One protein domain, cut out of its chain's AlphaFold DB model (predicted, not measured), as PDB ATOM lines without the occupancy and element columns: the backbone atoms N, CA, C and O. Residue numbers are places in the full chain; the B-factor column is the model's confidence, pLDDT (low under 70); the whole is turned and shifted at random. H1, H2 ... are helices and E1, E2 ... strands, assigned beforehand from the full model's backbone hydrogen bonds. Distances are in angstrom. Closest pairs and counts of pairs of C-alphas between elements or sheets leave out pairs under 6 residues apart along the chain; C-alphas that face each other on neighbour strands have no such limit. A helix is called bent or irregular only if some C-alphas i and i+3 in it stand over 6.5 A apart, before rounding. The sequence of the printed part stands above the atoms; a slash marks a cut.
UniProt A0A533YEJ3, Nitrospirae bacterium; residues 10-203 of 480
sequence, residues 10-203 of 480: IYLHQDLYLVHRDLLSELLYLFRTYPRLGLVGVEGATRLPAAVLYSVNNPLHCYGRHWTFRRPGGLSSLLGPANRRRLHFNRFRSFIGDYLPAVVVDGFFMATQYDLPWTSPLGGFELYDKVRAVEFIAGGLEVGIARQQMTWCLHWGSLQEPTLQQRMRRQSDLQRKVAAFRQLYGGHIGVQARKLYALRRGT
ATOM      1  N   ILE A  10     133.251 107.959 128.070       93.88
ATOM      2  CA  ILE A  10     132.180 107.658 129.022       93.88
ATOM      3  C   ILE A  10     132.279 106.179 129.395       93.88
ATOM      4  O   ILE A  10     132.343 105.312 128.526       93.88
ATOM      5  N   TYR A  11     132.294 105.908 130.694       91.94
ATOM      6  CA  TYR A  11     132.379 104.590 131.305       91.94
ATOM      7  C   TYR A  11     131.048 104.305 131.991       91.94
ATOM      8  O   TYR A  11     130.638 105.030 132.899       91.94
ATOM      9  N   LEU A  12     130.371 103.258 131.532       94.00
ATOM     10  CA  LEU A  12     129.051 102.864 132.006       94.00
ATOM     11  C   LEU A  12     129.119 101.437 132.536       94.00
ATOM     12  O   LEU A  12     129.787 100.584 131.945       94.00
ATOM     13  N   HIS A  13     128.404 101.157 133.624       92.19
ATOM     14  CA  HIS A  13     128.121  99.765 133.967       92.19
ATOM     15  C   HIS A  13     127.193  99.146 132.918       92.19
ATOM     16  O   HIS A  13     126.362  99.826 132.317       92.19
ATOM     17  N   GLN A  14     127.328  97.835 132.716       90.75
ATOM     18  CA  GLN A  14     126.537  97.070 131.742       90.75
ATOM     19  C   GLN A  14     125.022  97.098 132.015       90.75
ATOM     20  O   GLN A  14     124.220  96.796 131.139       90.75
ATOM     21  N   ASP A  15     124.635  97.419 133.246       91.00
ATOM     22  CA  ASP A  15     123.266  97.472 133.740       91.00
ATOM     23  C   ASP A  15     122.759  98.919 133.895       91.00
ATOM     24  O   ASP A  15     121.762  99.174 134.578       91.00
ATOM     25  N   LEU A  16     123.410  99.879 133.231       94.06
ATOM     26  CA  LEU A  16     122.998 101.275 133.197       94.06
ATOM     27  C   LEU A  16     122.256 101.633 131.903       94.06
ATOM     28  O   LEU A  16     122.736 101.396 130.798       94.06
ATOM     29  N   TYR A  17     121.122 102.313 132.049       94.81
ATOM     30  CA  TYR A  17     120.358 102.902 130.955       94.81
ATOM     31  C   TYR A  17     120.423 104.427 131.035       94.81
ATOM     32  O   TYR A  17     120.124 105.016 132.079       94.81
ATOM     33  N   LEU A  18     120.774 105.074 129.924       95.31
ATOM     34  CA  LEU A  18     120.707 106.528 129.790       95.31
ATOM     35  C   LEU A  18     119.271 106.926 129.441       95.31
ATOM     36  O   LEU A  18     118.708 106.436 128.464       95.31
ATOM     37  N   VAL A  19     118.665 107.791 130.254       94.62
ATOM     38  CA  VAL A  19     117.249 108.185 130.115       94.62
ATOM     39  C   VAL A  19     117.066 109.665 129.776       94.62
ATOM     40  O   VAL A  19     115.949 110.096 129.499       94.62
ATOM     41  N   HIS A  20     118.152 110.443 129.773       93.94
ATOM     42  CA  HIS A  20     118.148 111.859 129.409       93.94
ATOM     43  C   HIS A  20     118.724 112.068 128.010       93.94
ATOM     44  O   HIS A  20     119.849 111.652 127.737       93.94
ATOM     45  N   ARG A  21     117.954 112.717 127.129       92.19
ATOM     46  CA  ARG A  21     118.319 112.901 125.713       92.19
ATOM     47  C   ARG A  21     119.474 113.884 125.527       92.19
ATOM     48  O   ARG A  21     120.347 113.632 124.704       92.19
ATOM     49  N   ASP A  22     119.522 114.933 126.345       91.12
ATOM     50  CA  ASP A  22     120.503 116.019 126.206       91.12
ATOM     51  C   ASP A  22     121.776 115.787 127.040       91.12
ATOM     52  O   ASP A  22     122.609 116.680 127.199       91.12
ATOM     53  N   LEU A  23     121.958 114.571 127.568       94.12
ATOM     54  CA  LEU A  23     123.091 114.203 128.420       94.12
ATOM     55  C   LEU A  23     124.439 114.499 127.760       94.12
ATOM     56  O   LEU A  23     125.337 115.032 128.409       94.12
ATOM     57  N   LEU A  24     124.596 114.154 126.479       93.44
ATOM     58  CA  LEU A  24     125.866 114.340 125.774       93.44
ATOM     59  C   LEU A  24     126.188 115.826 125.588       93.44
ATOM     60  O   LEU A  24     127.325 116.233 125.814       93.44
ATOM     61  N   SER A  25     125.196 116.647 125.236       88.88
ATOM     62  CA  SER A  25     125.368 118.099 125.135       88.88
ATOM     63  C   SER A  25     125.690 118.738 126.486       88.88
ATOM     64  O   SER A  25     126.584 119.577 126.550       88.88
ATOM     65  N   GLU A  26     125.032 118.312 127.569       90.56
ATOM     66  CA  GLU A  26     125.315 118.805 128.924       90.56
ATOM     67  C   GLU A  26     126.730 118.416 129.390       90.56
ATOM     68  O   GLU A  26     127.440 119.245 129.959       90.56
ATOM     69  N   LEU A  27     127.187 117.192 129.099       93.44
ATOM     70  CA  LEU A  27     128.560 116.761 129.385       93.44
ATOM     71  C   LEU A  27     129.603 117.557 128.595       93.44
ATOM     72  O   LEU A  27     130.609 117.987 129.158       93.44
ATOM     73  N   LEU A  28     129.379 117.745 127.294       87.00
ATOM     74  CA  LEU A  28     130.299 118.501 126.445       87.00
ATOM     75  C   LEU A  28     130.396 119.958 126.891       87.00
ATOM     76  O   LEU A  28     131.491 120.514 126.899       87.00
ATOM     77  N   TYR A  29     129.272 120.555 127.292       84.12
ATOM     78  CA  TYR A  29     129.261 121.875 127.905       84.12
ATOM     79  C   TYR A  29     130.143 121.905 129.161       84.12
ATOM     80  O   TYR A  29     131.037 122.740 129.239       84.12
ATOM     81  N   LEU A  30     129.979 120.959 130.096       84.44
ATOM     82  CA  LEU A  30     130.803 120.911 131.310       84.44
ATOM     83  C   LEU A  30     132.300 120.850 130.996       84.44
ATOM     84  O   LEU A  30     133.074 121.634 131.535       84.44
ATOM     85  N   PHE A  31     132.721 119.946 130.117       85.00
ATOM     86  CA  PHE A  31     134.144 119.792 129.831       85.00
ATOM     87  C   PHE A  31     134.744 120.977 129.072       85.00
ATOM     88  O   PHE A  31     135.853 121.397 129.387       85.00
ATOM     89  N   ARG A  32     134.006 121.558 128.120       77.31
ATOM     90  CA  ARG A  32     134.467 122.743 127.381       77.31
ATOM     91  C   ARG A  32     134.555 123.982 128.266       77.31
ATOM     92  O   ARG A  32     135.472 124.776 128.094       77.31
ATOM     93  N   THR A  33     133.620 124.135 129.198       72.88
ATOM     94  CA  THR A  33     133.578 125.281 130.115       72.88
ATOM     95  C   THR A  33     134.602 125.148 131.243       72.88
ATOM     96  O   THR A  33     135.140 126.155 131.699       72.88
ATOM     97  N   TYR A  34     134.912 123.923 131.685       82.12
ATOM     98  CA  TYR A  34     135.824 123.664 132.801       82.12
ATOM     99  C   TYR A  34     137.000 122.786 132.364       82.12
ATOM    100  O   TYR A  34     136.957 121.570 132.565       82.12
ATOM    101  N   PRO A  35     138.092 123.372 131.838       76.12
ATOM    102  CA  PRO A  35     139.255 122.608 131.396       76.12
ATOM    103  C   PRO A  35     139.823 121.716 132.498       76.12
ATOM    104  O   PRO A  35     140.145 120.570 132.254       76.12
ATOM    105  N   ARG A  36     139.860 122.168 133.756       82.31
ATOM    106  CA  ARG A  36     140.377 121.340 134.859       82.31
ATOM    107  C   ARG A  36     139.449 120.214 135.302       82.31
ATOM    108  O   ARG A  36     139.896 119.347 136.045       82.31
ATOM    109  N   LEU A  37     138.182 120.205 134.891       89.44
ATOM    110  CA  LEU A  37     137.227 119.167 135.268       89.44
ATOM    111  C   LEU A  37     137.550 117.871 134.524       89.44
ATOM    112  O   LEU A  37     137.021 117.606 133.451       89.44
ATOM    113  N   GLY A  38     138.438 117.057 135.080       88.12
ATOM    114  CA  GLY A  38     138.924 115.866 134.396       88.12
ATOM    115  C   GLY A  38     137.937 114.707 134.414       88.12
ATOM    116  O   GLY A  38     137.924 113.915 133.471       88.12
ATOM    117  N   LEU A  39     137.106 114.613 135.455       95.44
ATOM    118  CA  LEU A  39     136.208 113.482 135.670       95.44
ATOM    119  C   LEU A  39     134.858 113.935 136.225       95.44
ATOM    120  O   LEU A  39     134.796 114.690 137.189       95.44
ATOM    121  N   VAL A  40     133.773 113.436 135.639       97.31
ATOM    122  CA  VAL A  40     132.395 113.762 136.013       97.31
ATOM    123  C   VAL A  40     131.607 112.496 136.307       97.31
ATOM    124  O   VAL A  40     131.675 111.530 135.553       97.31
ATOM    125  N   GLY A  41     130.810 112.518 137.370       97.06
ATOM    126  CA  GLY A  41     129.786 111.513 137.646       97.06
ATOM    127  C   GLY A  41     128.422 112.143 137.911       97.06
ATOM    128  O   GLY A  41     128.292 113.358 138.051       97.06
ATOM    129  N   VAL A  42     127.382 111.316 137.994       95.19
ATOM    130  CA  VAL A  42     126.006 111.781 138.286       95.19
ATOM    131  C   VAL A  42     125.661 111.731 139.775       95.19
ATOM    132  O   VAL A  42     124.700 112.361 140.223       95.19
ATOM    133  N   GLU A  43     126.459 111.007 140.550       93.81
ATOM    134  CA  GLU A  43     126.373 110.893 141.999       93.81
ATOM    135  C   GLU A  43     127.780 110.843 142.584       93.81
ATOM    136  O   GLU A  43     128.699 110.331 141.949       93.81
ATOM    137  N   GLY A  44     127.948 111.360 143.798       94.25
ATOM    138  CA  GLY A  44     129.209 111.258 144.516       94.25
ATOM    139  C   GLY A  44     129.176 111.920 145.883       94.25
ATOM    140  O   GLY A  44     128.107 112.226 146.426       94.25
ATOM    141  N   ALA A  45     130.362 112.192 146.426       93.19
ATOM    142  CA  ALA A  45     130.508 112.868 147.707       93.19
ATOM    143  C   ALA A  45     131.588 113.956 147.716       93.19
ATOM    144  O   ALA A  45     132.681 113.799 147.171       93.19
ATOM    145  N   THR A  46     131.307 115.048 148.435       91.38
ATOM    146  CA  THR A  46     132.248 116.175 148.614       91.38
ATOM    147  C   THR A  46     133.347 115.893 149.636       91.38
ATOM    148  O   THR A  46     134.284 116.680 149.774       91.38
ATOM    149  N   ARG A  47     133.219 114.788 150.376       89.62
ATOM    150  CA  ARG A  47     134.168 114.304 151.378       89.62
ATOM    151  C   ARG A  47     134.072 112.785 151.458       89.62
ATOM    152  O   ARG A  47     132.977 112.246 151.617       89.62
ATOM    153  N   LEU A  48     135.216 112.109 151.425       88.88
ATOM    154  CA  LEU A  48     135.280 110.659 151.584       88.88
ATOM    155  C   LEU A  48     135.298 110.290 153.082       88.88
ATOM    156  O   LEU A  48     136.168 110.787 153.806       88.88
ATOM    157  N   PRO A  49     134.359 109.469 153.595       85.38
ATOM    158  CA  PRO A  49     134.394 109.034 154.990       85.38
ATOM    159  C   PRO A  49     135.538 108.045 155.229       85.38
ATOM    160  O   PRO A  49     136.018 107.406 154.294       85.38
ATOM    161  N   ALA A  50     135.913 107.835 156.495       82.12
ATOM    162  CA  ALA A  50     136.937 106.853 156.856       82.12
ATOM    163  C   ALA A  50     136.626 105.457 156.298       82.12
ATOM    164  O   ALA A  50     137.529 104.737 155.884       82.12
ATOM    165  N   ALA A  51     135.351 105.072 156.245       80.38
ATOM    166  CA  ALA A  51     134.907 103.795 155.688       80.38
ATOM    167  C   ALA A  51     135.055 103.675 154.159       80.38
ATOM    168  O   ALA A  51     134.810 102.593 153.639       80.38
ATOM    169  N   VAL A  52     135.392 104.755 153.436       80.56
ATOM    170  CA  VAL A  52     135.521 104.845 151.960       80.56
ATOM    171  C   VAL A  52     134.210 104.575 151.186       80.56
ATOM    172  O   VAL A  52     134.054 104.968 150.033       80.56
ATOM    173  N   LEU A  53     133.203 104.006 151.846       81.44
ATOM    174  CA  LEU A  53     131.838 103.832 151.362       81.44
ATOM    175  C   LEU A  53     131.000 105.067 151.703       81.44
ATOM    176  O   LEU A  53     130.531 105.224 152.834       81.44
ATOM    177  N   TYR A  54     130.824 105.958 150.728       71.12
ATOM    178  CA  TYR A  54     130.146 107.236 150.949       71.12
ATOM    179  C   TYR A  54     128.620 107.086 151.099       71.12
ATOM    180  O   TYR A  54     128.040 107.703 151.992       71.12
ATOM    181  N   SER A  55     127.988 106.210 150.312       66.38
ATOM    182  CA  SER A  55     126.525 106.063 150.243       66.38
ATOM    183  C   SER A  55     125.886 105.388 151.464       66.38
ATOM    184  O   SER A  55     124.689 105.542 151.685       66.38
ATOM    185  N   VAL A  56     126.666 104.668 152.277       59.06
ATOM    186  CA  VAL A  56     126.163 103.910 153.441       59.06
ATOM    187  C   VAL A  56     126.414 104.643 154.763       59.06
ATOM    188  O   VAL A  56     125.614 104.531 155.684       59.06
ATOM    189  N   ASN A  57     127.490 105.431 154.854       55.59
ATOM    190  CA  ASN A  57     127.991 105.946 156.135       55.59
ATOM    191  C   ASN A  57     128.075 107.477 156.216       55.59
ATOM    192  O   ASN A  57     128.535 107.997 157.232       55.59
ATOM    193  N   ASN A  58     127.690 108.218 155.167       63.91
ATOM    194  CA  ASN A  58     127.743 109.683 155.205       63.91
ATOM    195  C   ASN A  58     126.720 110.399 154.289       63.91
ATOM    196  O   ASN A  58     127.108 111.172 153.403       63.91
ATOM    197  N   PRO A  59     125.404 110.208 154.502       66.81
ATOM    198  CA  PRO A  59     124.370 110.764 153.623       66.81
ATOM    199  C   PRO A  59     124.392 112.301 153.547       66.81
ATOM    200  O   PRO A  59     124.025 112.875 152.523       66.81
ATOM    201  N   LEU A  60     124.887 112.987 154.586       69.00
ATOM    202  CA  LEU A  60     124.989 114.453 154.623       69.00
ATOM    203  C   LEU A  60     125.960 115.032 153.585       69.00
ATOM    204  O   LEU A  60     125.848 116.212 153.244       69.00
ATOM    205  N   HIS A  61     126.893 114.223 153.084       78.31
ATOM    206  CA  HIS A  61     127.901 114.627 152.105       78.31
ATOM    207  C   HIS A  61     127.710 113.980 150.729       78.31
ATOM    208  O   HIS A  61     128.560 114.175 149.863       78.31
ATOM    209  N   CYS A  62     126.610 113.252 150.524       87.44
ATOM    210  CA  CYS A  62     126.257 112.636 149.249       87.44
ATOM    211  C   CYS A  62     125.399 113.591 148.412       87.44
ATOM    212  O   CYS A  62     124.479 114.232 148.936       87.44
ATOM    213  N   TYR A  63     125.670 113.660 147.110       91.19
ATOM    214  CA  TYR A  63     124.966 114.529 146.168       91.19
ATOM    215  C   TYR A  63     124.666 113.796 144.870       91.19
ATOM    216  O   TYR A  63     125.352 112.844 144.508       91.19
ATOM    217  N   GLY A  64     123.655 114.289 144.161       90.94
ATOM    218  CA  GLY A  64     123.218 113.721 142.895       90.94
ATOM    219  C   GLY A  64     121.934 112.915 143.022       90.94
ATOM    220  O   GLY A  64     121.229 112.947 144.039       90.94
ATOM    221  N   ARG A  65     121.583 112.251 141.927       91.81
ATOM    222  CA  ARG A  65     120.339 111.494 141.807       91.81
ATOM    223  C   ARG A  65     120.407 110.503 140.661       91.81
ATOM    224  O   ARG A  65     121.086 110.750 139.669       91.81
ATOM    225  N   HIS A  66     119.660 109.422 140.791       93.50
ATOM    226  CA  HIS A  66     119.492 108.425 139.746       93.50
ATOM    227  C   HIS A  66     118.240 107.588 140.035       93.50
ATOM    228  O   HIS A  66     117.701 107.591 141.146       93.50
ATOM    229  N   TRP A  67     117.771 106.856 139.033       93.94
ATOM    230  CA  TRP A  67     116.760 105.825 139.234       93.94
ATOM    231  C   TRP A  67     117.424 104.475 139.477       93.94
ATOM    232  O   TRP A  67     118.419 104.158 138.833       93.94
ATOM    233  N   THR A  68     116.861 103.639 140.346       91.12
ATOM    234  CA  THR A  68     117.286 102.240 140.476       91.12
ATOM    235  C   THR A  68     116.114 101.294 140.387       91.12
ATOM    236  O   THR A  68     115.139 101.437 141.121       91.12
ATOM    237  N   PHE A  69     116.233 100.261 139.560       90.81
ATOM    238  CA  PHE A  69     115.279  99.159 139.545       90.81
ATOM    239  C   PHE A  69     115.821  97.976 140.352       90.81
ATOM    240  O   PHE A  69     116.690  97.233 139.898       90.81
ATOM    241  N   ARG A  70     115.336  97.804 141.586       86.81
ATOM    242  CA  ARG A  70     115.808  96.750 142.503       86.81
ATOM    243  C   ARG A  70     114.722  96.287 143.465       86.81
ATOM    244  O   ARG A  70     113.665  96.910 143.588       86.81
ATOM    245  N   ARG A  71     114.987  95.193 144.181       84.12
ATOM    246  CA  ARG A  71     114.157  94.794 145.322       84.12
ATOM    247  C   ARG A  71     114.313  95.806 146.471       84.12
ATOM    248  O   ARG A  71     115.439  96.222 146.750       84.12
ATOM    249  N   PRO A  72     113.209  96.230 147.103       75.38
ATOM    250  CA  PRO A  72     113.231  96.947 148.374       75.38
ATOM    251  C   PRO A  72     114.124  96.260 149.431       75.38
ATOM    252  O   PRO A  72     114.130  95.034 149.543       75.38
ATOM    253  N   GLY A  73     114.899  97.053 150.183       72.06
ATOM    254  CA  GLY A  73     115.756  96.587 151.286       72.06
ATOM    255  C   GLY A  73     115.137  96.804 152.678       72.06
ATOM    256  O   GLY A  73     114.008  97.278 152.809       72.06
ATOM    257  N   GLY A  74     115.878  96.484 153.744       73.12
ATOM    258  CA  GLY A  74     115.421  96.679 155.131       73.12
ATOM    259  C   GLY A  74     114.307  95.707 155.530       73.12
ATOM    260  O   GLY A  74     114.309  94.563 155.085       73.12
ATOM    261  N   LEU A  75     113.332  96.152 156.331       67.56
ATOM    262  CA  LEU A  75     112.222  95.304 156.809       67.56
ATOM    263  C   LEU A  75     111.425  94.654 155.667       67.56
ATOM    264  O   LEU A  75     110.948  93.535 155.800       67.56
ATOM    265  N   SER A  76     111.344  95.315 154.510       67.81
ATOM    266  CA  SER A  76     110.672  94.769 153.323       67.81
ATOM    267  C   SER A  76     111.361  93.535 152.723       67.81
ATOM    268  O   SER A  76     110.718  92.761 152.016       67.81
ATOM    269  N   SER A  77     112.636  93.292 153.054       69.00
ATOM    270  CA  SER A  77     113.341  92.060 152.677       69.00
ATOM    271  C   SER A  77     112.827  90.819 153.416       69.00
ATOM    272  O   SER A  77     112.957  89.713 152.896       69.00
ATOM    273  N   LEU A  78     112.155  91.000 154.562       74.06
ATOM    274  CA  LEU A  78     111.515  89.923 155.328       74.06
ATOM    275  C   LEU A  78     110.277  89.350 154.622       74.06
ATOM    276  O   LEU A  78     109.844  88.250 154.947       74.06
ATOM    277  N   LEU A  79     109.731  90.057 153.624       73.38
ATOM    278  CA  LEU A  79     108.596  89.594 152.813       73.38
ATOM    279  C   LEU A  79     108.974  88.464 151.836       73.38
ATOM    280  O   LEU A  79     108.114  87.957 151.114       73.38
ATOM    281  N   GLY A  80     110.255  88.081 151.783       69.19
ATOM    282  CA  GLY A  80     110.725  86.917 151.041       69.19
ATOM    283  C   GLY A  80     110.300  86.945 149.562       69.19
ATOM    284  O   GLY A  80     110.514  87.958 148.890       69.19
ATOM    285  N   PRO A  81     109.679  85.877 149.024       66.19
ATOM    286  CA  PRO A  81     109.238  85.807 147.624       66.19
ATOM    287  C   PRO A  81     108.249  86.906 147.196       66.19
ATOM    288  O   PRO A  81     108.160  87.221 146.008       66.19
ATOM    289  N   ALA A  82     107.530  87.525 148.140       72.50
ATOM    290  CA  ALA A  82     106.625  88.640 147.859       72.50
ATOM    291  C   ALA A  82     107.363  89.982 147.667       72.50
ATOM    292  O   ALA A  82     106.765  90.953 147.189       72.50
ATOM    293  N   ASN A  83     108.667  90.048 147.976       78.44
ATOM    294  CA  ASN A  83     109.503  91.224 147.754       78.44
ATOM    295  C   ASN A  83     109.838  91.393 146.259       78.44
ATOM    296  O   ASN A  83     110.872  90.948 145.746       78.44
ATOM    297  N   ARG A  84     108.919  92.028 145.525       81.69
ATOM    298  CA  ARG A  84     109.066  92.296 144.089       81.69
ATOM    299  C   ARG A  84     109.986  93.489 143.831       81.69
ATOM    300  O   ARG A  84     110.021  94.448 144.600       81.69
ATOM    301  N   ARG A  85     110.697  93.457 142.699       86.25
ATOM    302  CA  ARG A  85     111.468  94.610 142.210       86.25
ATOM    303  C   ARG A  85     110.543  95.779 141.923       86.25
ATOM    304  O   ARG A  85     109.437  95.592 141.422       86.25
ATOM    305  N   ARG A  86     111.013  96.979 142.237       87.94
ATOM    306  CA  ARG A  86     110.315  98.231 141.960       87.94
ATOM    307  C   ARG A  86     111.321  99.278 141.515       87.94
ATOM    308  O   ARG A  86     112.523  99.137 141.747       87.94
ATOM    309  N   LEU A  87     110.806 100.309 140.862       91.12
ATOM    310  CA  LEU A  87     111.568 101.496 140.523       91.12
ATOM    311  C   LEU A  87     111.690 102.383 141.770       91.12
ATOM    312  O   LEU A  87     110.686 102.718 142.395       91.12
ATOM    313  N   HIS A  88     112.918 102.746 142.128       88.19
ATOM    314  CA  HIS A  88     113.257 103.599 143.266       88.19
ATOM    315  C   HIS A  88     113.921 104.867 142.756       88.19
ATOM    316  O   HIS A  88     114.843 104.793 141.943       88.19
ATOM    317  N   PHE A  89     113.484 106.022 143.249       91.25
ATOM    318  CA  PHE A  89     114.178 107.274 142.985       91.25
ATOM    319  C   PHE A  89     115.181 107.546 144.102       91.25
ATOM    320  O   PHE A  89     114.785 107.886 145.218       91.25
ATOM    321  N   ASN A  90     116.474 107.406 143.812       87.31
ATOM    322  CA  ASN A  90     117.517 107.777 144.755       87.31
ATOM    323  C   ASN A  90     117.819 109.260 144.575       87.31
ATOM    324  O   ASN A  90     118.318 109.693 143.535       87.31
ATOM    325  N   ARG A  91     117.488 110.047 145.599       86.69
ATOM    326  CA  ARG A  91     117.715 111.489 145.623       86.69
ATOM    327  C   ARG A  91     118.577 111.841 146.825       86.69
ATOM    328  O   ARG A  91     118.091 111.853 147.953       86.69
ATOM    329  N   PHE A  92     119.833 112.169 146.559       86.50
ATOM    330  CA  PHE A  92     120.722 112.761 147.547       86.50
ATOM    331  C   PHE A  92     120.567 114.288 147.546       86.50
ATOM    332  O   PHE A  92     119.619 114.842 146.973       86.50
ATOM    333  N   ARG A  93     121.479 114.999 148.216       82.06
ATOM    334  CA  ARG A  93     121.416 116.460 148.289       82.06
ATOM    335  C   ARG A  93     121.569 117.073 146.895       82.06
ATOM    336  O   ARG A  93     122.363 116.622 146.070       82.06
ATOM    337  N   SER A  94     120.807 118.131 146.646       78.94
ATOM    338  CA  SER A  94     121.001 118.998 145.485       78.94
ATOM    339  C   SER A  94     122.012 120.095 145.801       78.94
ATOM    340  O   SER A  94     122.223 120.449 146.962       78.94
ATOM    341  N   PHE A  95     122.585 120.672 144.755       78.69
ATOM    342  CA  PHE A  95     123.505 121.799 144.828       78.69
ATOM    343  C   PHE A  95     123.216 122.774 143.684       78.69
ATOM    344  O   PHE A  95     122.342 122.531 142.845       78.69
ATOM    345  N   ILE A  96     123.928 123.897 143.687       69.81
ATOM    346  CA  ILE A  96     123.823 124.944 142.677       69.81
ATOM    347  C   ILE A  96     125.192 125.128 142.007       69.81
ATOM    348  O   ILE A  96     126.215 124.874 142.635       69.81
ATOM    349  N   GLY A  97     125.191 125.543 140.739       73.12
ATOM    350  CA  GLY A  97     126.351 125.514 139.842       73.12
ATOM    351  C   GLY A  97     126.233 124.382 138.823       73.12
ATOM    352  O   GLY A  97     125.311 123.574 138.919       73.12
ATOM    353  N   ASP A  98     127.128 124.341 137.844       81.94
ATOM    354  CA  ASP A  98     127.045 123.378 136.736       81.94
ATOM    355  C   ASP A  98     127.557 121.987 137.150       81.94
ATOM    356  O   ASP A  98     127.002 120.961 136.755       81.94
ATOM    357  N   TYR A  99     128.525 121.946 138.068       93.50
ATOM    358  CA  TYR A  99     128.935 120.746 138.793       93.50
ATOM    359  C   TYR A  99     129.299 121.075 140.248       93.50
ATOM    360  O   TYR A  99     129.509 122.232 140.618       93.50
ATOM    361  N   LEU A 100     129.374 120.042 141.088       91.62
ATOM    362  CA  LEU A 100     129.851 120.136 142.464       91.62
ATOM    363  C   LEU A 100     131.221 119.455 142.603       91.62
ATOM    364  O   LEU A 100     131.303 118.261 142.316       91.62
ATOM    365  N   PRO A 101     132.257 120.154 143.109       94.25
ATOM    366  CA  PRO A 101     133.533 119.551 143.486       94.25
ATOM    367  C   PRO A 101     133.372 118.328 144.389       94.25
ATOM    368  O   PRO A 101     132.780 118.419 145.468       94.25
ATOM    369  N   ALA A 102     133.938 117.199 143.979       95.25
ATOM    370  CA  ALA A 102     133.788 115.917 144.646       95.25
ATOM    371  C   ALA A 102     135.136 115.234 144.895       95.25
ATOM    372  O   ALA A 102     136.091 115.380 144.143       95.25
ATOM    373  N   VAL A 103     135.231 114.479 145.988       94.38
ATOM    374  CA  VAL A 103     136.393 113.601 146.221       94.38
ATOM    375  C   VAL A 103     136.208 112.289 145.468       94.38
ATOM    376  O   VAL A 103     137.173 111.640 145.088       94.38
ATOM    377  N   VAL A 104     134.950 111.894 145.272       94.12
ATOM    378  CA  VAL A 104     134.573 110.649 144.621       94.12
ATOM    379  C   VAL A 104     133.234 110.795 143.918       94.12
ATOM    380  O   VAL A 104     132.360 111.523 144.393       94.12
ATOM    381  N   VAL A 105     133.076 110.050 142.830       95.00
ATOM    382  CA  VAL A 105     131.806 109.806 142.146       95.00
ATOM    383  C   VAL A 105     131.529 108.307 142.069       95.00
ATOM    384  O   VAL A 105     132.461 107.515 142.217       95.00
ATOM    385  N   ASP A 106     130.271 107.920 141.868       92.69
ATOM    386  CA  ASP A 106     129.928 106.510 141.674       92.69
ATOM    387  C   ASP A 106     130.419 105.988 140.320       92.69
ATOM    388  O   ASP A 106     130.266 106.642 139.288       92.69
ATOM    389  N   GLY A 107     130.956 104.774 140.327       91.00
ATOM    390  CA  GLY A 107     131.445 104.080 139.148       91.00
ATOM    391  C   GLY A 107     130.384 103.701 138.121       91.00
ATOM    392  O   GLY A 107     130.758 103.465 136.971       91.00
ATOM    393  N   PHE A 108     129.092 103.644 138.477       92.25
ATOM    394  CA  PHE A 108     128.066 103.238 137.506       92.25
ATOM    395  C   PHE A 108     127.985 104.174 136.299       92.25
ATOM    396  O   PHE A 108     127.595 103.742 135.213       92.25
ATOM    397  N   PHE A 109     128.377 105.438 136.478       95.94
ATOM    398  CA  PHE A 109     128.515 106.418 135.414       95.94
ATOM    399  C   PHE A 109     129.704 107.331 135.699       95.94
ATOM    400  O   PHE A 109     129.694 108.094 136.668       95.94
ATOM    401  N   MET A 110     130.683 107.322 134.801       96.12
ATOM    402  CA  MET A 110     131.812 108.246 134.829       96.12
ATOM    403  C   MET A 110     132.076 108.768 133.420       96.12
ATOM    404  O   MET A 110     132.037 108.006 132.460       96.12
ATOM    405  N   ALA A 111     132.390 110.047 133.282       96.19
ATOM    406  CA  ALA A 111     132.848 110.645 132.036       96.19
ATOM    407  C   ALA A 111     134.176 111.362 132.275       96.19
ATOM    408  O   ALA A 111     134.365 111.949 133.339       96.19
ATOM    409  N   THR A 112     135.088 111.336 131.306       91.31
ATOM    410  CA  THR A 112     136.385 112.020 131.387       91.31
ATOM    411  C   THR A 112     136.695 112.783 130.106       91.31
ATOM    412  O   THR A 112     136.277 112.374 129.021       91.31
ATOM    413  N   GLN A 113     137.449 113.877 130.236       85.62
ATOM    414  CA  GLN A 113     138.042 114.608 129.101       85.62
ATOM    415  C   GLN A 113     139.567 114.474 129.008       85.62
ATOM    416  O   GLN A 113     140.178 114.993 128.082       85.62
ATOM    417  N   TYR A 114     140.173 113.776 129.971       78.81
ATOM    418  CA  TYR A 114     141.585 113.424 129.955       78.81
ATOM    419  C   TYR A 114     141.754 111.928 130.152       78.81
ATOM    420  O   TYR A 114     140.963 111.275 130.845       78.81
ATOM    421  N   ASP A 115     142.826 111.412 129.566       70.88
ATOM    422  CA  ASP A 115     143.272 110.049 129.769       70.88
ATOM    423  C   ASP A 115     144.298 110.008 130.895       70.88
ATOM    424  O   ASP A 115     145.404 110.529 130.777       70.88
ATOM    425  N   LEU A 116     143.921 109.357 131.993       67.44
ATOM    426  CA  LEU A 116     144.864 108.911 133.009       67.44
ATOM    427  C   LEU A 116     144.980 107.385 132.936       67.44
ATOM    428  O   LEU A 116     143.941 106.723 132.856       67.44
ATOM    429  N   PRO A 117     146.200 106.815 132.986       66.62
ATOM    430  CA  PRO A 117     146.393 105.369 132.962       66.62
ATOM    431  C   PRO A 117     145.551 104.672 134.031       66.62
ATOM    432  O   PRO A 117     145.593 105.046 135.203       66.62
ATOM    433  N   TRP A 118     144.786 103.649 133.639       71.19
ATOM    434  CA  TRP A 118     143.959 102.882 134.572       71.19
ATOM    435  C   TRP A 118     144.828 101.911 135.363       71.19
ATOM    436  O   TRP A 118     144.987 100.748 135.002       71.19
ATOM    437  N   THR A 119     145.383 102.397 136.464       68.69
ATOM    438  CA  THR A 119     146.000 101.545 137.475       68.69
ATOM    439  C   THR A 119     144.899 100.778 138.222       68.69
ATOM    440  O   THR A 119     143.783 101.264 138.434       68.69
ATOM    441  N   SER A 120     145.196  99.544 138.631       74.44
ATOM    442  CA  SER A 120     144.330  98.772 139.529       74.44
ATOM    443  C   SER A 120     145.118  98.364 140.775       74.44
ATOM    444  O   SER A 120     145.316  97.176 141.022       74.44
ATOM    445  N   PRO A 121     145.596  99.332 141.582       80.19
ATOM    446  CA  PRO A 121     146.450  99.042 142.733       80.19
ATOM    447  C   PRO A 121     145.738  98.193 143.794       80.19
ATOM    448  O   PRO A 121     146.387  97.541 144.603       80.19
ATOM    449  N   LEU A 122     144.401  98.186 143.787       84.31
ATOM    450  CA  LEU A 122     143.578  97.380 144.691       84.31
ATOM    451  C   LEU A 122     143.062  96.079 144.058       84.31
ATOM    452  O   LEU A 122     142.556  95.221 144.783       84.31
ATOM    453  N   GLY A 123     143.169  95.935 142.734       79.88
ATOM    454  CA  GLY A 123     142.615  94.815 141.978       79.88
ATOM    455  C   GLY A 123     141.079  94.733 141.976       79.88
ATOM    456  O   GLY A 123     140.381  95.119 142.918       79.88
ATOM    457  N   GLY A 124     140.526  94.140 140.921       80.19
ATOM    458  CA  GLY A 124     139.096  93.835 140.821       80.19
ATOM    459  C   GLY A 124     138.186  95.058 140.644       80.19
ATOM    460  O   GLY A 124     138.625  96.134 140.246       80.19
ATOM    461  N   PHE A 125     136.890  94.859 140.902       79.94
ATOM    462  CA  PHE A 125     135.827  95.824 140.585       79.94
ATOM    463  C   PHE A 125     135.408  96.695 141.779       79.94
ATOM    464  O   PHE A 125     134.698  97.679 141.630       79.94
ATOM    465  N   GLU A 126     135.802  96.360 143.002       85.38
ATOM    466  CA  GLU A 126     135.492  97.179 144.169       85.38
ATOM    467  C   GLU A 126     136.412  98.401 144.252       85.38
ATOM    468  O   GLU A 126     137.627  98.291 144.130       85.38
ATOM    469  N   LEU A 127     135.827  99.562 144.552       88.31
ATOM    470  CA  LEU A 127     136.525 100.829 144.809       88.31
ATOM    471  C   LEU A 127     137.314 101.426 143.630       88.31
ATOM    472  O   LEU A 127     137.932 102.473 143.819       88.31
ATOM    473  N   TYR A 128     137.281 100.830 142.433       89.00
ATOM    474  CA  TYR A 128     138.011 101.357 141.269       89.00
ATOM    475  C   TYR A 128     137.651 102.821 140.978       89.00
ATOM    476  O   TYR A 128     138.520 103.630 140.683       89.00
ATOM    477  N   ASP A 129     136.382 103.187 141.138       91.38
ATOM    478  CA  ASP A 129     135.860 104.532 140.933       91.38
ATOM    479  C   ASP A 129     136.398 105.533 141.969       91.38
ATOM    480  O   ASP A 129     136.721 106.672 141.631       91.38
ATOM    481  N   LYS A 130     136.597 105.083 143.216       91.69
ATOM    482  CA  LYS A 130     137.205 105.877 144.302       91.69
ATOM    483  C   LYS A 130     138.675 106.131 143.990       91.69
ATOM    484  O   LYS A 130     139.136 107.262 144.111       91.69
ATOM    485  N   VAL A 131     139.393 105.078 143.591       89.50
ATOM    486  CA  VAL A 131     140.804 105.163 143.190       89.50
ATOM    487  C   VAL A 131     140.941 106.120 142.016       89.50
ATOM    488  O   VAL A 131     141.726 107.059 142.090       89.50
ATOM    489  N   ARG A 132     140.102 105.962 140.983       88.44
ATOM    490  CA  ARG A 132     140.117 106.847 139.822       88.44
ATOM    491  C   ARG A 132     139.916 108.299 140.210       88.44
ATOM    492  O   ARG A 132     140.719 109.132 139.811       88.44
ATOM    493  N   ALA A 133     138.873 108.603 140.976       92.94
ATOM    494  CA  ALA A 133     138.601 109.971 141.390       92.94
ATOM    495  C   ALA A 133     139.790 110.581 142.147       92.94
ATOM    496  O   ALA A 133     140.227 111.681 141.822       92.94
ATOM    497  N   VAL A 134     140.379 109.847 143.095       90.75
ATOM    498  CA  VAL A 134     141.546 110.336 143.838       90.75
ATOM    499  C   VAL A 134     142.770 110.524 142.943       90.75
ATOM    500  O   VAL A 134     143.484 111.503 143.111       90.75
ATOM    501  N   GLU A 135     143.010 109.648 141.974       84.75
ATOM    502  CA  GLU A 135     144.135 109.802 141.049       84.75
ATOM    503  C   GLU A 135     143.968 110.985 140.092       84.75
ATOM    504  O   GLU A 135     144.951 111.653 139.789       84.75
ATOM    505  N   PHE A 136     142.740 111.299 139.668       86.06
ATOM    506  CA  PHE A 136     142.464 112.549 138.951       86.06
ATOM    507  C   PHE A 136     142.844 113.763 139.810       86.06
ATOM    508  O   PHE A 136     143.554 114.649 139.342       86.06
ATOM    509  N   ILE A 137     142.463 113.755 141.089       89.25
ATOM    510  CA  ILE A 137     142.807 114.824 142.040       89.25
ATOM    511  C   ILE A 137     144.317 114.902 142.282       89.25
ATOM    512  O   ILE A 137     144.880 115.994 142.343       89.25
ATOM    513  N   ALA A 138     144.980 113.754 142.419       80.44
ATOM    514  CA  ALA A 138     146.424 113.676 142.601       80.44
ATOM    515  C   ALA A 138     147.181 114.202 141.374       80.44
ATOM    516  O   ALA A 138     148.196 114.863 141.549       80.44
ATOM    517  N   GLY A 139     146.649 113.981 140.167       71.44
ATOM    518  CA  GLY A 139     147.157 114.536 138.910       71.44
ATOM    519  C   GLY A 139     146.757 115.991 138.638       71.44
ATOM    520  O   GLY A 139     146.857 116.439 137.502       71.44
ATOM    521  N   GLY A 140     146.251 116.722 139.640       73.94
ATOM    522  CA  GLY A 140     145.916 118.146 139.520       73.94
ATOM    523  C   GLY A 140     144.587 118.452 138.819       73.94
ATOM    524  O   GLY A 140     144.281 119.620 138.573       73.94
ATOM    525  N   LEU A 141     143.778 117.434 138.522       82.38
ATOM    526  CA  LEU A 141     142.476 117.578 137.874       82.38
ATOM    527  C   LEU A 141     141.335 117.586 138.895       82.38
ATOM    528  O   LEU A 141     141.389 116.975 139.961       82.38
ATOM    529  N   GLU A 142     140.249 118.263 138.548       93.62
ATOM    530  CA  GLU A 142     139.037 118.299 139.352       93.62
ATOM    531  C   GLU A 142     138.112 117.122 139.033       93.62
ATOM    532  O   GLU A 142     138.022 116.636 137.902       93.62
ATOM    533  N   VAL A 143     137.381 116.692 140.059       96.62
ATOM    534  CA  VAL A 143     136.346 115.664 139.966       96.62
ATOM    535  C   VAL A 143     135.005 116.303 140.305       96.62
ATOM    536  O   VAL A 143     134.857 116.962 141.331       96.62
ATOM    537  N   GLY A 144     134.000 116.120 139.461       96.56
ATOM    538  CA  GLY A 144     132.717 116.798 139.599       96.56
ATOM    539  C   GLY A 144     131.528 115.857 139.650       96.56
ATOM    540  O   GLY A 144     131.481 114.841 138.966       96.56
ATOM    541  N   ILE A 145     130.512 116.240 140.417       96.50
ATOM    542  CA  ILE A 145     129.163 115.684 140.274       96.50
ATOM    543  C   ILE A 145     128.390 116.635 139.369       96.50
ATOM    544  O   ILE A 145     128.244 117.805 139.720       96.50
ATOM    545  N   ALA A 146     127.908 116.166 138.220       95.19
ATOM    546  CA  ALA A 146     127.150 116.986 137.280       95.19
ATOM    547  C   ALA A 146     125.819 117.441 137.885       95.19
ATOM    548  O   ALA A 146     125.103 116.663 138.534       95.19
ATOM    549  N   ARG A 147     125.447 118.706 137.655       90.69
ATOM    550  CA  ARG A 147     124.105 119.170 137.991       90.69
ATOM    551  C   ARG A 147     123.114 118.602 136.995       90.69
ATOM    552  O   ARG A 147     123.014 119.026 135.855       90.69
ATOM    553  N   GLN A 148     122.290 117.704 137.496       88.44
ATOM    554  CA  GLN A 148     121.210 117.113 136.731       88.44
ATOM    555  C   GLN A 148     119.970 118.024 136.802       88.44
ATOM    556  O   GLN A 148     119.434 118.230 137.897       88.44
ATOM    557  N   GLN A 149     119.489 118.554 135.666       79.81
ATOM    558  CA  GLN A 149     118.170 119.219 135.563       79.81
ATOM    559  C   GLN A 149     117.032 118.210 135.405       79.81
ATOM    560  O   GLN A 149     116.063 118.248 136.174       79.81
ATOM    561  N   MET A 150     117.249 117.191 134.567       85.50
ATOM    562  CA  MET A 150     116.527 115.911 134.555       85.50
ATOM    563  C   MET A 150     117.440 114.770 135.033       85.50
ATOM    564  O   MET A 150     118.653 114.946 135.080       85.50
ATOM    565  N   THR A 151     116.892 113.662 135.533       92.81
ATOM    566  CA  THR A 151     117.711 112.509 135.950       92.81
ATOM    567  C   THR A 151     118.353 111.869 134.728       92.81
ATOM    568  O   THR A 151     117.650 111.579 133.768       92.81
ATOM    569  N   TRP A 152     119.662 111.630 134.769       94.94
ATOM    570  CA  TRP A 152     120.411 111.137 133.611       94.94
ATOM    571  C   TRP A 152     120.320 109.625 133.414       94.94
ATOM    572  O   TRP A 152     120.226 109.160 132.278       94.94
ATOM    573  N   CYS A 153     120.325 108.862 134.510       94.81
ATOM    574  CA  CYS A 153     120.546 107.419 134.450       94.81
ATOM    575  C   CYS A 153     119.520 106.614 135.258       94.81
ATOM    576  O   CYS A 153     119.052 107.031 136.325       94.81
ATOM    577  N   LEU A 154     119.241 105.412 134.756       94.88
ATOM    578  CA  LEU A 154     118.560 104.321 135.440       94.88
ATOM    579  C   LEU A 154     119.542 103.158 135.612       94.88
ATOM    580  O   LEU A 154     120.011 102.590 134.634       94.88
ATOM    581  N   HIS A 155     119.820 102.785 136.855       92.94
ATOM    582  CA  HIS A 155     120.667 101.653 137.208       92.94
ATOM    583  C   HIS A 155     119.812 100.415 137.503       92.94
ATOM    584  O   HIS A 155     118.930 100.421 138.372       92.94
ATOM    585  N   TRP A 156     120.045  99.339 136.763       90.00
ATOM    586  CA  TRP A 156     119.307  98.095 136.887       90.00
ATOM    587  C   TRP A 156     120.015  97.158 137.863       90.00
ATOM    588  O   TRP A 156     121.027  96.559 137.545       90.00
ATOM    589  N   GLY A 157     119.482  96.995 139.076       79.94
ATOM    590  CA  GLY A 157     120.167  96.187 140.086       79.94
ATOM    591  C   GLY A 157     120.338  94.722 139.658       79.94
ATOM    592  O   GLY A 157     119.435  94.158 139.037       79.94
ATOM    593  N   SER A 158     121.443  94.084 140.073       74.56
ATOM    594  CA  SER A 158     121.772  92.665 139.808       74.56
ATOM    595  C   SER A 158     120.551  91.753 139.829       74.56
ATOM    596  O   SER A 158     119.826  91.758 140.825       74.56
ATOM    597  N   LEU A 159     120.342  90.959 138.772       67.94
ATOM    598  CA  LEU A 159     119.213  90.028 138.624       67.94
ATOM    599  C   LEU A 159     119.191  88.945 139.708       67.94
ATOM    600  O   LEU A 159     118.116  88.604 140.208       67.94
ATOM    601  N   GLN A 160     120.371  88.465 140.099       71.50
ATOM    602  CA  GLN A 160     120.554  87.426 141.106       71.50
ATOM    603  C   GLN A 160     120.937  88.044 142.450       71.50
ATOM    604  O   GLN A 160     121.773  88.951 142.521       71.50
ATOM    605  N   GLU A 161     120.321  87.548 143.525       72.56
ATOM    606  CA  GLU A 161     120.751  87.910 144.868       72.56
ATOM    607  C   GLU A 161     121.947  87.054 145.283       72.56
ATOM    608  O   GLU A 161     121.878  85.828 145.182       72.56
ATOM    609  N   PRO A 162     123.030  87.675 145.779       75.38
ATOM    610  CA  PRO A 162     124.184  86.925 146.233       75.38
ATOM    611  C   PRO A 162     123.822  86.101 147.468       75.38
ATOM    612  O   PRO A 162     123.143  86.599 148.381       75.38
ATOM    613  N   THR A 163     124.320  84.865 147.511       83.50
ATOM    614  CA  THR A 163     124.195  83.971 148.668       83.50
ATOM    615  C   THR A 163     124.863  84.583 149.899       83.50
ATOM    616  O   THR A 163     125.725  85.459 149.791       83.50
ATOM    617  N   LEU A 164     124.503  84.118 151.099       81.00
ATOM    618  CA  LEU A 164     125.116  84.609 152.338       81.00
ATOM    619  C   LEU A 164     126.645  84.435 152.326       81.00
ATOM    620  O   LEU A 164     127.367  85.368 152.667       81.00
ATOM    621  N   GLN A 165     127.142  83.300 151.824       84.56
ATOM    622  CA  GLN A 165     128.578  83.070 151.648       84.56
ATOM    623  C   GLN A 165     129.220  84.076 150.681       84.56
ATOM    624  O   GLN A 165     130.286  84.612 150.977       84.56
ATOM    625  N   GLN A 166     128.572  84.382 149.550       84.31
ATOM    626  CA  GLN A 166     129.055  85.400 148.609       84.31
ATOM    627  C   GLN A 166     129.072  86.799 149.242       84.31
ATOM    628  O   GLN A 166     130.033  87.541 149.053       84.31
ATOM    629  N   ARG A 167     128.052  87.149 150.041       82.50
ATOM    630  CA  ARG A 167     128.006  88.420 150.786       82.50
ATOM    631  C   ARG A 167     129.142  88.517 151.801       82.50
ATOM    632  O   ARG A 167     129.814  89.541 151.838       82.50
ATOM    633  N   MET A 168     129.385  87.458 152.576       83.31
ATOM    634  CA  MET A 168     130.479  87.423 153.553       83.31
ATOM    635  C   MET A 168     131.844  87.550 152.872       83.31
ATOM    636  O   MET A 168     132.636  88.398 153.271       83.31
ATOM    637  N   ARG A 169     132.095  86.791 151.793       87.19
ATOM    638  CA  ARG A 169     133.344  86.893 151.016       87.19
ATOM    639  C   ARG A 169     133.562  88.303 150.470       87.19
ATOM    640  O   ARG A 169     134.644  88.856 150.638       87.19
ATOM    641  N   ARG A 170     132.526  88.903 149.873       85.19
ATOM    642  CA  ARG A 170     132.582  90.276 149.350       85.19
ATOM    643  C   ARG A 170     132.853  91.295 150.455       85.19
ATOM    644  O   ARG A 170     133.624  92.222 150.244       85.19
ATOM    645  N   GLN A 171     132.252  91.119 151.631       86.38
ATOM    646  CA  GLN A 171     132.474  91.998 152.777       86.38
ATOM    647  C   GLN A 171     133.922  91.920 153.281       86.38
ATOM    648  O   GLN A 171     134.541  92.960 153.504       86.38
ATOM    649  N   SER A 172     134.475  90.713 153.430       86.88
ATOM    650  CA  SER A 172     135.872  90.519 153.832       86.88
ATOM    651  C   SER A 172     136.848  91.083 152.798       86.88
ATOM    652  O   SER A 172     137.828  91.733 153.161       86.88
ATOM    653  N   ASP A 173     136.574  90.889 151.505       88.50
ATOM    654  CA  ASP A 173     137.401  91.452 150.437       88.50
ATOM    655  C   ASP A 173     137.368  92.985 150.431       88.50
ATOM    656  O   ASP A 173     138.411  93.642 150.417       88.50
ATOM    657  N   LEU A 174     136.172  93.562 150.567       88.44
ATOM    658  CA  LEU A 174     135.982  95.002 150.668       88.44
ATOM    659  C   LEU A 174     136.731  95.595 151.866       88.44
ATOM    660  O   LEU A 174     137.353  96.642 151.729       88.44
ATOM    661  N   GLN A 175     136.726  94.929 153.024       89.69
ATOM    662  CA  GLN A 175     137.488  95.377 154.195       89.69
ATOM    663  C   GLN A 175     138.996  95.434 153.920       89.69
ATOM    664  O   GLN A 175     139.632  96.435 154.257       89.69
ATOM    665  N   ARG A 176     139.558  94.412 153.256       91.12
ATOM    666  CA  ARG A 176     140.974  94.412 152.847       91.12
ATOM    667  C   ARG A 176     141.278  95.562 151.887       91.12
ATOM    668  O   ARG A 176     142.248  96.288 152.094       91.12
ATOM    669  N   LYS A 177     140.418  95.788 150.890       92.25
ATOM    670  CA  LYS A 177     140.585  96.882 149.919       92.25
ATOM    671  C   LYS A 177     140.441  98.264 150.547       92.25
ATOM    672  O   LYS A 177     141.190  99.164 150.192       92.25
ATOM    673  N   VAL A 178     139.539  98.443 151.513       91.25
ATOM    674  CA  VAL A 178     139.425  99.698 152.277       91.25
ATOM    675  C   VAL A 178     140.697  99.959 153.088       91.25
ATOM    676  O   VAL A 178     141.154 101.100 153.136       91.25
ATOM    677  N   ALA A 179     141.288  98.930 153.703       91.19
ATOM    678  CA  ALA A 179     142.554  99.071 154.421       91.19
ATOM    679  C   ALA A 179     143.699  99.488 153.480       91.19
ATOM    680  O   ALA A 179     144.382 100.474 153.754       91.19
ATOM    681  N   ALA A 180     143.837  98.819 152.333       91.94
ATOM    682  CA  ALA A 180     144.829  99.171 151.317       91.94
ATOM    683  C   ALA A 180     144.596 100.578 150.730       91.94
ATOM    684  O   ALA A 180     145.533 101.363 150.598       91.94
ATOM    685  N   PHE A 181     143.340 100.956 150.466       92.69
ATOM    686  CA  PHE A 181     142.990 102.307 150.021       92.69
ATOM    687  C   PHE A 181     143.438 103.364 151.035       92.69
ATOM    688  O   PHE A 181     143.995 104.387 150.651       92.69
ATOM    689  N   ARG A 182     143.216 103.135 152.336       92.50
ATOM    690  CA  ARG A 182     143.652 104.064 153.394       92.50
ATOM    691  C   ARG A 182     145.168 104.222 153.432       92.50
ATOM    692  O   ARG A 182     145.636 105.331 153.659       92.50
ATOM    693  N   GLN A 183     145.908 103.140 153.207       91.81
ATOM    694  CA  GLN A 183     147.368 103.176 153.177       91.81
ATOM    695  C   GLN A 183     147.888 104.003 151.994       91.81
ATOM    696  O   GLN A 183     148.778 104.826 152.175       91.81
ATOM    697  N   LEU A 184     147.310 103.821 150.803       90.50
ATOM    698  CA  LEU A 184     147.761 104.496 149.581       90.50
ATOM    699  C   LEU A 184     147.251 105.940 149.464       90.50
ATOM    700  O   LEU A 184     147.971 106.829 149.022       90.50
ATOM    701  N   TYR A 185     146.003 106.184 149.867       90.25
ATOM    702  CA  TYR A 185     145.273 107.419 149.567       90.25
ATOM    703  C   TYR A 185     144.745 108.138 150.815       90.25
ATOM    704  O   TYR A 185     143.892 109.025 150.705       90.25
ATOM    705  N   GLY A 186     145.255 107.801 152.004       89.06
ATOM    706  CA  GLY A 186     144.779 108.308 153.295       89.06
ATOM    707  C   GLY A 186     144.678 109.833 153.398       89.06
ATOM    708  O   GLY A 186     143.747 110.334 154.023       89.06
ATOM    709  N   GLY A 187     145.548 110.575 152.702       87.00
ATOM    710  CA  GLY A 187     145.524 112.045 152.661       87.00
ATOM    711  C   GLY A 187     144.247 112.670 152.076       87.00
ATOM    712  O   GLY A 187     144.004 113.855 152.276       87.00
ATOM    713  N   HIS A 188     143.403 111.894 151.389       88.56
ATOM    714  CA  HIS A 188     142.139 112.366 150.807       88.56
ATOM    715  C   HIS A 188     140.929 112.096 151.719       88.56
ATOM    716  O   HIS A 188     139.836 112.620 151.496       88.56
ATOM    717  N   ILE A 189     141.103 111.281 152.761       89.62
ATOM    718  CA  ILE A 189     140.029 110.868 153.665       89.62
ATOM    719  C   ILE A 189     139.695 112.005 154.632       89.62
ATOM    720  O   ILE A 189     140.569 112.610 155.240       89.62
ATOM    721  N   GLY A 190     138.405 112.313 154.787       86.19
ATOM    722  CA  GLY A 190     137.934 113.382 155.674       86.19
ATOM    723  C   GLY A 190     138.189 114.805 155.158       86.19
ATOM    724  O   GLY A 190     137.621 115.764 155.690       86.19
ATOM    725  N   VAL A 191     138.956 114.966 154.079       86.31
ATOM    726  CA  VAL A 191     139.230 116.261 153.454       86.31
ATOM    727  C   VAL A 191     138.105 116.612 152.477       86.31
ATOM    728  O   VAL A 191     137.532 115.748 151.817       86.31
ATOM    729  N   GLN A 192     137.719 117.888 152.427       86.31
ATOM    730  CA  GLN A 192     136.759 118.351 151.421       86.31
ATOM    731  C   GLN A 192     137.441 118.483 150.059       86.31
ATOM    732  O   GLN A 192     138.563 118.984 149.993       86.31
ATOM    733  N   ALA A 193     136.729 118.132 148.987       87.19
ATOM    734  CA  ALA A 193     137.215 118.192 147.606       87.19
ATOM    735  C   ALA A 193     137.942 119.507 147.276       87.19
ATOM    736  O   ALA A 193     139.090 119.498 146.853       87.19
ATOM    737  N   ARG A 194     137.330 120.651 147.598       76.81
ATOM    738  CA  ARG A 194     137.913 121.977 147.325       76.81
ATOM    739  C   ARG A 194     139.253 122.224 148.009       76.81
ATOM    740  O   ARG A 194     140.116 122.865 147.423       76.81
ATOM    741  N   LYS A 195     139.441 121.713 149.232       79.81
ATOM    742  CA  LYS A 195     140.724 121.840 149.937       79.81
ATOM    743  C   LYS A 195     141.808 121.032 149.233       79.81
ATOM    744  O   LYS A 195     142.923 121.517 149.105       79.81
ATOM    745  N   LEU A 196     141.469 119.837 148.748       83.69
ATOM    746  CA  LEU A 196     142.395 119.020 147.963       83.69
ATOM    747  C   LEU A 196     142.789 119.739 146.672       83.69
ATOM    748  O   LEU A 196     143.967 119.775 146.340       83.69
ATOM    749  N   TYR A 197     141.835 120.385 145.998       83.62
ATOM    750  CA  TYR A 197     142.125 121.121 144.768       83.62
ATOM    751  C   TYR A 197     143.016 122.331 145.050       83.62
ATOM    752  O   TYR A 197     144.003 122.535 144.358       83.62
ATOM    753  N   ALA A 198     142.721 123.098 146.104       72.56
ATOM    754  CA  ALA A 198     143.524 124.255 146.499       72.56
ATOM    755  C   ALA A 198     144.972 123.880 146.865       72.56
ATOM    756  O   ALA A 198     145.900 124.553 146.426       72.56
ATOM    757  N   LEU A 199     145.181 122.785 147.606       70.94
ATOM    758  CA  LEU A 199     146.524 122.282 147.936       70.94
ATOM    759  C   LEU A 199     147.328 121.912 146.682       70.94
ATOM    760  O   LEU A 199     148.535 122.143 146.619       70.94
ATOM    761  N   ARG A 200     146.656 121.354 145.670       67.38
ATOM    762  CA  ARG A 200     147.291 120.949 144.410       67.38
ATOM    763  C   ARG A 200     147.553 122.121 143.468       67.38
ATOM    764  O   ARG A 200     148.577 122.126 142.799       67.38
ATOM    765  N   ARG A 201     146.727 123.171 143.518       62.72
ATOM    766  CA  ARG A 201     146.982 124.442 142.813       62.72
ATOM    767  C   ARG A 201     148.279 125.131 143.260       62.72
ATOM    768  O   ARG A 201     148.849 125.875 142.477       62.72
ATOM    769  N   GLY A 202     148.742 124.890 144.491       46.56
ATOM    770  CA  GLY A 202     149.976 125.481 145.020       46.56
ATOM    771  C   GLY A 202     151.254 124.658 144.816       46.56
ATOM    772  O   GLY A 202     152.317 125.156 145.168       46.56
ATOM    773  N   THR A 203     151.180 123.415 144.314       46.16
ATOM    774  CA  THR A 203     152.319 122.470 144.363       46.16
ATOM    775  C   THR A 203     152.920 122.055 143.016       46.16
ATOM    776  O   THR A 203     154.080 121.660 143.024       46.16
TER     777      THR A 203
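Overview. This is residues 10 to 203 of the 480 residues of a protein of Nitrospirae bacterium (UniProt A0A533YEJ3). A five-stranded sheet, E1 E8 E3 E9 E7, stands between H1 on one face and H4 on the other, and beside it a strongly twisted second sheet sends out E5 and E6 as an arm with H3 at its tip. The long helix H5 reaches H4 with residues 181 to 188, while its residues 164 to 169, like residues 77 to 82 of H3, stick out. The printed part has 194 residues, mixed in class, with six named helices and ten named strands in the order E1 E2 H1 E3 E4 H2 E5 H3 E6 E7 E8 H4 E9 E10 H5 H6; the first sheet is mixed. It is compact, with a radius of gyration of the C-alphas of 17.0 A and spans of 56 by 40 by 29 A.

Along the chain. The first sheet holds E1, residues 10 to 12, from C-alpha 10 at (132.180, 107.658, 129.022); E8, 109 to 112; E3, 37 to 41; E9, 142 to 146, 12.1 A long; and E7, 99 to 101. The second holds E2, 16 to 18; E4, 43 to 45; E5, 62 to 70, 20.2 A; E6, 86 to 91, 15.6 A; and E10, 153 to 156. The helices are H1, 23 to 33, 15.3 A; H2, 54 to 57; H3, 74 to 82, 14.0 A; H4, 128 to 138, 15.0 A; H5, 164 to 188, 32.6 A; and H6, 193 to 201, ending at C-alpha 201 (146.982, 124.442, 142.813). H3 and H5 are irregular: C-alphas 78 and 81 are 9.0 A apart, 184 and 187 8.5 A.

Arrangement. E3 is parallel to E9, with N 144 and O 39 at 2.8 A, and antiparallel to E8, with N 40 and O 111 at 2.8 A. The edge strands E1 and E7 are antiparallel to E8 and E9, with N 11 to O 110 at 2.8 A and N 100 to O 145 at 2.9 A. H1 and H4 are on opposite faces, at heights over the sheet of 9.2 A and 9.7 A, three layers with helices on both faces. H6 only grazes this sheet with residues 193 to 197, and it touches H4, the closest C-alphas being those of Ile 137 and Tyr 197, 6.9 A. H5 and H4 only just touch, with 3 pairs of C-alphas within 8 A, closest Val 134 and His 188 at 7.3 A. In the branched sheet, E5 bends by 73 degrees at residue 65; it is antiparallel to E4, N 63 to O 44 at 2.9 A, and to E6, N 68 to O 88 at 2.8 A, and parallel to E10, N 155 to O 67 at 2.8 A. E10 has E2 on its other side, antiparallel, N 17 to O 154 at 2.8 A. H2 only grazes this sheet with residues 54 to 56, and H3 is not on it. Every O i to N i+4 pair is within hydrogen-bond range in H1, H4 and H6, against 19 of 21 in H5 and 0 of 5 in H3, where 5 of 6 O i to N i+3 pairs are; H2 is too short for an i+4 pair and has 0 of 1 i+3 pairs within range.

Size, cuts and confidence. The C-alphas of Ala 82 and Thr 203, the two farthest apart, are 57.0 A apart. The printed part has no cut, and the link from E8 to H4, 15 residues, is long. Mean pLDDT of the printed part is 84.5; 20 residues are under 70, among them 55 to 60 and 200 to 203.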